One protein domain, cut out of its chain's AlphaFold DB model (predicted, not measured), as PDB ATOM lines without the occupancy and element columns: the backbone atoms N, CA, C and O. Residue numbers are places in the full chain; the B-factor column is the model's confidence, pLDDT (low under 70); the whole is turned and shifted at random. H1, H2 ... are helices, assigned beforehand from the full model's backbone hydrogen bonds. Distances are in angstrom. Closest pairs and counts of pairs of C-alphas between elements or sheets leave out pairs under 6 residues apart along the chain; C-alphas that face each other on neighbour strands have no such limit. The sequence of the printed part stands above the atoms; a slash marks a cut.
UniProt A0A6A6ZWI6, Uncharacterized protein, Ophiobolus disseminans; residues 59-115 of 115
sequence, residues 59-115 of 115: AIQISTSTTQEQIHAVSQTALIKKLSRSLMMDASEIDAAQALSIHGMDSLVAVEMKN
ATOM      1  N   ALA A  59      50.168  23.493  -0.963       79.62
ATOM      2  CA  ALA A  59      50.221  22.443   0.051       79.62
ATOM      3  C   ALA A  59      49.396  22.782   1.307       79.62
ATOM      4  O   ALA A  59      48.762  21.902   1.880       79.62
ATOM      5  N   ILE A  60      49.366  24.057   1.710       81.62
ATOM      6  CA  ILE A  60      48.588  24.538   2.861       81.62
ATOM      7  C   ILE A  60      47.099  24.609   2.502       81.62
ATOM      8  O   ILE A  60      46.244  24.255   3.308       81.62
ATOM      9  N   GLN A  61      46.765  25.036   1.284       79.56
ATOM     10  CA  GLN A  61      45.367  25.097   0.838       79.56
ATOM     11  C   GLN A  61      44.744  23.698   0.733       79.56
ATOM     12  O   GLN A  61      43.597  23.497   1.126       79.56
ATOM     13  N   ILE A  62      45.515  22.713   0.267       83.69
ATOM     14  CA  ILE A  62      45.066  21.319   0.196       83.69
ATOM     15  C   ILE A  62      44.924  20.725   1.604       83.69
ATOM     16  O   ILE A  62      43.908  20.099   1.887       83.69
ATOM     17  N   SER A  63      45.883  20.954   2.508       80.38
ATOM     18  CA  SER A  63      45.830  20.396   3.870       80.38
ATOM     19  C   SER A  63      44.755  21.024   4.763       80.38
ATOM     20  O   SER A  63      44.308  20.395   5.717       80.38
ATOM     21  N   THR A  64      44.326  22.251   4.456       83.12
ATOM     22  CA  THR A  64      43.233  22.947   5.160       83.12
ATOM     23  C   THR A  64      41.853  22.674   4.564       83.12
ATOM     24  O   THR A  64      40.844  23.013   5.184       83.12
ATOM     25  N   SER A  65      41.787  22.049   3.387       81.56
ATOM     26  CA  SER A  65      40.527  21.664   2.755       81.56
ATOM     27  C   SER A  65      39.943  20.434   3.446       81.56
ATOM     28  O   SER A  65      40.609  19.412   3.596       81.56
ATOM     29  N   THR A  66      38.682  20.518   3.865       81.94
ATOM     30  CA  THR A  66      38.003  19.448   4.619       81.94
ATOM     31  C   THR A  66      37.135  18.552   3.741       81.94
ATOM     32  O   THR A  66      36.681  17.502   4.192       81.94
ATOM     33  N   THR A  67      36.905  18.953   2.489       87.75
ATOM     34  CA  THR A  67      36.043  18.252   1.529       87.75
ATOM     35  C   THR A  67      36.800  17.947   0.241       87.75
ATOM     36  O   THR A  67      37.675  18.705  -0.187       87.75
ATOM     37  N   GLN A  68      36.460  16.823  -0.391       85.88
ATOM     38  CA  GLN A  68      37.103  16.373  -1.624       85.88
ATOM     39  C   GLN A  68      36.871  17.366  -2.771       85.88
ATOM     40  O   GLN A  68      37.768  17.611  -3.578       85.88
ATOM     41  N   GLU A  69      35.698  17.992  -2.805       87.75
ATOM     42  CA  GLU A  69      35.318  19.002  -3.788       87.75
ATOM     43  C   GLU A  69      36.194  20.255  -3.675       87.75
ATOM     44  O   GLU A  69      36.601  20.817  -4.692       87.75
ATOM     45  N   GLN A  70      36.547  20.669  -2.453       82.31
ATOM     46  CA  GLN A  70      37.458  21.797  -2.230       82.31
ATOM     47  C   GLN A  70      38.878  21.476  -2.692       82.31
ATOM     48  O   GLN A  70      39.493  22.295  -3.373       82.31
ATOM     49  N   ILE A  71      39.377  20.270  -2.403       85.62
ATOM     50  CA  ILE A  71      40.694  19.822  -2.885       85.62
ATOM     51  C   ILE A  71      40.715  19.804  -4.418       85.62
ATOM     52  O   ILE A  71      41.668  20.287  -5.039       85.62
ATOM     53  N   HIS A  72      39.648  19.299  -5.041       87.75
ATOM     54  CA  HIS A  72      39.517  19.282  -6.493       87.75
ATOM     55  C   HIS A  72      39.499  20.704  -7.068       87.75
ATOM     56  O   HIS A  72      40.271  21.007  -7.969       87.75
ATOM     57  N   ALA A  73      38.700  21.612  -6.505       86.69
ATOM     58  CA  ALA A  73      38.622  22.997  -6.970       86.69
ATOM     59  C   ALA A  73      39.964  23.743  -6.843       86.69
ATOM     60  O   ALA A  73      40.381  24.444  -7.772       86.69
ATOM     61  N   VAL A  74      40.667  23.572  -5.720       87.69
ATOM     62  CA  VAL A  74      41.980  24.193  -5.479       87.69
ATOM     63  C   VAL A  74      43.029  23.645  -6.444       87.69
ATOM     64  O   VAL A  74      43.746  24.420  -7.081       87.69
ATOM     65  N   SER A  75      43.107  22.320  -6.593       87.69
ATOM     66  CA  SER A  75      44.072  21.679  -7.494       87.69
ATOM     67  C   SER A  75      43.797  22.014  -8.960       87.69
ATOM     68  O   SER A  75      44.719  22.390  -9.681       87.69
ATOM     69  N   GLN A  76      42.536  21.992  -9.386       89.38
ATOM     70  CA  GLN A  76      42.124  22.386 -10.732       89.38
ATOM     71  C   GLN A  76      42.498  23.842 -11.031       89.38
ATOM     72  O   GLN A  76      43.117  24.119 -12.057       89.38
ATOM     73  N   THR A  77      42.206  24.772 -10.117       89.12
ATOM     74  CA  THR A  77      42.564  26.192 -10.283       89.12
ATOM     75  C   THR A  77      44.079  26.378 -10.408       89.12
ATOM     76  O   THR A  77      44.559  27.155 -11.235       89.12
ATOM     77  N   ALA A  78      44.850  25.640  -9.608       88.31
ATOM     78  CA  ALA A  78      46.307  25.676  -9.644       88.31
ATOM     79  C   ALA A  78      46.875  25.162 -10.971       88.31
ATOM     80  O   ALA A  78      47.777  25.779 -11.543       88.31
ATOM     81  N   LEU A  79      46.329  24.048 -11.462       89.56
ATOM     82  CA  LEU A  79      46.730  23.432 -12.719       89.56
ATOM     83  C   LEU A  79      46.392  24.329 -13.908       89.56
ATOM     84  O   LEU A  79      47.268  24.557 -14.736       89.56
ATOM     85  N   ILE A  80      45.193  24.920 -13.945       91.12
ATOM     86  CA  ILE A  80      44.800  25.880 -14.989       91.12
ATOM     87  C   ILE A  80      45.756  27.071 -14.999       91.12
ATOM     88  O   ILE A  80      46.265  27.442 -16.051       91.12
ATOM     89  N   LYS A  81      46.082  27.633 -13.830       90.31
ATOM     90  CA  LYS A  81      47.025  28.757 -13.731       90.31
ATOM     91  C   LYS A  81      48.443  28.384 -14.176       90.31
ATOM     92  O   LYS A  81      49.160  29.219 -14.726       90.31
ATOM     93  N   LYS A  82      48.887  27.151 -13.914       89.75
ATOM     94  CA  LYS A  82      50.195  26.665 -14.376       89.75
ATOM     95  C   LYS A  82      50.188  26.432 -15.890       89.75
ATOM     96  O   LYS A  82      51.136  26.835 -16.557       89.75
ATOM     97  N   LEU A  83      49.113  25.855 -16.425       89.19
ATOM     98  CA  LEU A  83      48.938  25.607 -17.854       89.19
ATOM     99  C   LEU A  83      48.851  26.920 -18.641       89.19
ATOM    100  O   LEU A  83      49.558  27.077 -19.630       89.19
ATOM    101  N   SER A  84      48.075  27.894 -18.161       90.88
ATOM    102  CA  SER A  84      47.931  29.209 -18.798       90.88
ATOM    103  C   SER A  84      49.270  29.942 -18.905       90.88
ATOM    104  O   SER A  84      49.566  30.564 -19.919       90.88
ATOM    105  N   ARG A  85      50.132  29.802 -17.890       89.25
ATOM    106  CA  ARG A  85      51.494  30.347 -17.918       89.25
ATOM    107  C   ARG A  85      52.397  29.666 -18.945       89.25
ATOM    108  O   ARG A  85      53.172  30.368 -19.582       89.25
ATOM    109  N   SER A  86      52.313  28.344 -19.084       88.38
ATOM    110  CA  SER A  86      53.116  27.587 -20.059       88.38
ATOM    111  C   SER A  86      52.657  27.872 -21.496       88.38
ATOM    112  O   SER A  86      53.478  28.106 -22.375       88.38
ATOM    113  N   LEU A  87      51.342  27.982 -21.713       88.75
ATOM    114  CA  LEU A  87      50.751  28.299 -23.018       88.75
ATOM    115  C   LEU A  87      50.751  29.797 -23.366       88.75
ATOM    116  O   LEU A  87      50.371  30.157 -24.475       88.75
ATOM    117  N   MET A  88      51.150  30.672 -22.436       89.06
ATOM    118  CA  MET A  88      51.028  32.133 -22.567       89.06
ATOM    119  C   MET A  88      49.596  32.600 -22.897       89.06
ATOM    120  O   MET A  88      49.404  33.560 -23.641       89.06
ATOM    121  N   MET A  89      48.597  31.926 -22.328       87.81
ATOM    122  CA  MET A  89      47.174  32.229 -22.499       87.81
ATOM    123  C   MET A  89      46.565  32.769 -21.206       87.81
ATOM    124  O   MET A  89      47.068  32.523 -20.102       87.81
ATOM    125  N   ASP A  90      45.438  33.464 -21.331       90.12
ATOM    126  CA  ASP A  90      44.656  33.866 -20.169       90.12
ATOM    127  C   ASP A  90      43.963  32.654 -19.537       90.12
ATOM    128  O   ASP A  90      43.404  31.788 -20.207       90.12
ATOM    129  N   ALA A  91      43.966  32.591 -18.204       87.50
ATOM    130  CA  ALA A  91      43.385  31.463 -17.470       87.50
ATOM    131  C   ALA A  91      41.868  31.307 -17.699       87.50
ATOM    132  O   ALA A  91      41.337  30.218 -17.506       87.50
ATOM    133  N   SER A  92      41.174  32.374 -18.112       88.69
ATOM    134  CA  SER A  92      39.750  32.347 -18.472       88.69
ATOM    135  C   SER A  92      39.459  31.670 -19.811       88.69
ATOM    136  O   SER A  92      38.307  31.346 -20.078       88.69
ATOM    137  N   GLU A  93      40.470  31.474 -20.657       86.25
ATOM    138  CA  GLU A  93      40.327  30.845 -21.976       86.25
ATOM    139  C   GLU A  93      40.515  29.321 -21.928       86.25
ATOM    140  O   GLU A  93      40.267  28.626 -22.913       86.25
ATOM    141  N   ILE A  94      40.951  28.794 -20.782       86.25
ATOM    142  CA  ILE A  94      41.199  27.370 -20.569       86.25
ATOM    143  C   ILE A  94      39.990  26.758 -19.870       86.25
ATOM    144  O   ILE A  94      39.717  27.041 -18.701       86.25
ATOM    145  N   ASP A  95      39.293  25.878 -20.581       86.94
ATOM    146  CA  ASP A  95      38.151  25.143 -20.054       86.94
ATOM    147  C   ASP A  95      38.583  23.734 -19.639       86.94
ATOM    148  O   ASP A  95      39.002  22.916 -20.457       86.94
ATOM    149  N   ALA A  96      38.448  23.426 -18.351       83.69
ATOM    150  CA  ALA A  96      38.790  22.112 -17.814       83.69
ATOM    151  C   ALA A  96      37.861  20.985 -18.297       83.69
ATOM    152  O   ALA A  96      38.203  19.814 -18.137       83.69
ATOM    153  N   ALA A  97      36.695  21.314 -18.859       87.25
ATOM    154  CA  ALA A  97      35.807  20.329 -19.469       87.25
ATOM    155  C   ALA A  97      36.236  19.941 -20.897       87.25
ATOM    156  O   ALA A  97      35.741  18.949 -21.436       87.25
ATOM    157  N   GLN A  98      37.145  20.701 -21.515       86.81
ATOM    158  CA  GLN A  98      37.616  20.460 -22.875       86.81
ATOM    159  C   GLN A  98      38.902  19.637 -22.900       86.81
ATOM    160  O   GLN A  98      39.677  19.578 -21.945       86.81
ATOM    161  N   ALA A  99      39.136  18.967 -24.028       85.50
ATOM    162  CA  ALA A  99      40.368  18.221 -24.224       85.50
ATOM    163  C   ALA A  99      41.564  19.185 -24.286       85.50
ATOM    164  O   ALA A  99      41.565  20.138 -25.060       85.50
ATOM    165  N   LEU A 100      42.623  18.890 -23.528       84.31
ATOM    166  CA  LEU A 100      43.823  19.735 -23.445       84.31
ATOM    167  C   LEU A 100      44.540  19.923 -24.794       84.31
ATOM    168  O   LEU A 100      45.204  20.935 -25.006       84.31
ATOM    169  N   SER A 101      44.379  18.980 -25.727       84.44
ATOM    170  CA  SER A 101      44.913  19.090 -27.089       84.44
ATOM    171  C   SER A 101      44.321  20.265 -27.874       84.44
ATOM    172  O   SER A 101      44.995  20.801 -28.750       84.44
ATOM    173  N   ILE A 102      43.099  20.699 -27.548       86.50
ATOM    174  CA  ILE A 102      42.437  21.852 -28.183       86.50
ATOM    175  C   ILE A 102      43.151  23.154 -27.804       86.50
ATOM    176  O   ILE A 102      43.269  24.056 -28.627       86.50
ATOM    177  N   HIS A 103      43.694  23.223 -26.588       82.19
ATOM    178  CA  HIS A 103      44.448  24.372 -26.086       82.19
ATOM    179  C   HIS A 103      45.931  24.348 -26.497       82.19
ATOM    180  O   HIS A 103      46.708  25.176 -26.035       82.19
ATOM    181  N   GLY A 104      46.349  23.412 -27.358       82.81
ATOM    182  CA  GLY A 104      47.735  23.333 -27.823       82.81
ATOM    183  C   GLY A 104      48.690  22.651 -26.842       82.81
ATOM    184  O   GLY A 104      49.893  22.887 -26.910       82.81
ATOM    185  N   MET A 105      48.188  21.793 -25.945       86.56
ATOM    186  CA  MET A 105      49.054  20.938 -25.128       86.56
ATOM    187  C   MET A 105      49.860  19.992 -26.032       86.56
ATOM    188  O   MET A 105      49.315  19.042 -26.601       86.56
ATOM    189  N   ASP A 106      51.164  20.235 -26.129       89.44
ATOM    190  CA  ASP A 106      52.121  19.373 -26.816       89.44
ATOM    191  C   ASP A 106      52.977  18.568 -25.818       89.44
ATOM    192  O   ASP A 106      52.814  18.648 -24.598       89.44
ATOM    193  N   SER A 107      53.898  17.749 -26.330       90.19
ATOM    194  CA  SER A 107      54.778  16.942 -25.477       90.19
ATOM    195  C   SER A 107      55.762  17.773 -24.643       90.19
ATOM    196  O   SER A 107      56.166  17.314 -23.576       90.19
ATOM    197  N   LEU A 108      56.153  18.969 -25.090       87.56
ATOM    198  CA  LEU A 108      57.087  19.830 -24.361       87.56
ATOM    199  C   LEU A 108      56.382  20.500 -23.177       87.56
ATOM    200  O   LEU A 108      56.859  20.414 -22.045       87.56
ATOM    201  N   VAL A 109      55.201  21.063 -23.427       85.56
ATOM    202  CA  VAL A 109      54.293  21.620 -22.420       85.56
ATOM    203  C   VAL A 109      53.875  20.540 -21.425       85.56
ATOM    204  O   VAL A 109      53.819  20.798 -20.226       85.56
ATOM    205  N   ALA A 110      53.642  19.300 -21.870       86.31
ATOM    206  CA  ALA A 110      53.342  18.182 -20.973       86.31
ATOM    207  C   ALA A 110      54.498  17.874 -20.005       86.31
ATOM    208  O   ALA A 110      54.270  17.625 -18.818       86.31
ATOM    209  N   VAL A 111      55.744  17.907 -20.491       87.50
ATOM    210  CA  VAL A 111      56.934  17.725 -19.646       87.50
ATOM    211  C   VAL A 111      57.094  18.897 -18.676       87.50
ATOM    212  O   VAL A 111      57.365  18.669 -17.498       87.50
ATOM    213  N   GLU A 112      56.869  20.129 -19.128       86.31
ATOM    214  CA  GLU A 112      56.890  21.320 -18.269       86.31
ATOM    215  C   GLU A 112      55.779  21.287 -17.203       86.31
ATOM    216  O   GLU A 112      56.003  21.625 -16.044       86.31
ATOM    217  N   MET A 113      54.584  20.813 -17.555       86.00
ATOM    218  CA  MET A 113      53.472  20.623 -16.621       86.00
ATOM    219  C   MET A 113      53.791  19.592 -15.536       86.00
ATOM    220  O   MET A 113      53.337  19.757 -14.400       86.00
ATOM    221  N   LYS A 114      54.568  18.552 -15.863       84.88
ATOM    222  CA  LYS A 114      54.984  17.507 -14.917       84.88
ATOM    223  C   LYS A 114      56.000  18.009 -13.884       84.88
ATOM    224  O   LYS A 114      55.956  17.552 -12.745       84.88
ATOM    225  N   ASN A 115      56.912  18.896 -14.291       74.44
ATOM    226  CA  ASN A 115      58.013  19.409 -13.460       74.44
ATOM    227  C   ASN A 115      57.558  20.543 -12.536       74.44
ATOM    228  O   ASN A 115      57.973  20.563 -11.364       74.44
TER     229      ASN A 115
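This is residues 59 to 115 of the 115 residues of an uncharacterized protein of Ophiobolus disseminans (UniProt A0A6A6ZWI6). One long helix, H2, runs lengthwise through the model, with the short helix H1 folded back on its first part as a helical hairpin and the short helix H4 packed on its last part, residues 82 to 87. Between H2 and H4 the chain makes a wide loop, residues 88 to 99, and a small turn of helix, H3, which touches no helix. The printed part has 57 residues, with four named helices in the order H1, H2, H3, H4 and no named strand, and its class is all helix. It is only just loose, close to compact, with a radius of gyration of the C-alphas of 12.4 A, and only just elongated, with spans of 34 by 23 by 17 A.

Start at C-alpha 59, at (50.221, 22.443, 0.051), where H1 begins; it covers residues 59 to 64 and is 8.7 A long from first to last C-alpha. Go on to C-alpha 68 at (37.103, 16.373, -1.624), from which H2, residues 68 to 87, runs 28.0 A to C-alpha 87 at (50.751, 28.299, -23.018). Next comes H3, residues 100 to 103, 5.4 A long. Last comes H4, residues 107 to 114, which runs 10.6 A to C-alpha 114 at (54.984, 17.507, -14.917).

Look first at Ile 62 and Ile 71, whose C-alphas, 5.6 A apart, are the closest of H1 and H2. These two helices touch and form a hairpin, at a shallow tilt of 23 degrees, opposite ways; H2 touches H1 with residues 70 to 75 alone. Then look at Ser 86 and Val 109, whose C-alphas, 6.5 A apart, are the closest of H2 and H4. H2 touches H4 with residues 82 to 87 alone, at a steep tilt of 43 degrees, opposite ways. H1 is apart from H3 and from H4. H3 is apart from H4, and only just apart from H2, the closest C-alphas being 8.0 A apart. In H1, H2 and H4 every O i to N i+4 pair is within hydrogen-bond range; H3 is too short for such a pair, and its one O i to N i+3 pair is within range.

The two C-alphas farthest apart are those of Thr 66 and Leu 108, at 34.7 A, while those of Ala 59 and Asn 115, the chain's last residue, are 15.9 A apart. The link from H2 to H3, 12 residues, is long; its C-alphas lie 8 to 13 A from the mean of the C-alphas. The links from H1 to H2 and from H3 to H4 are tight, with 3 residues each. The printed part has no cut, its mean pLDDT is 86.2, and no printed residue is under 70.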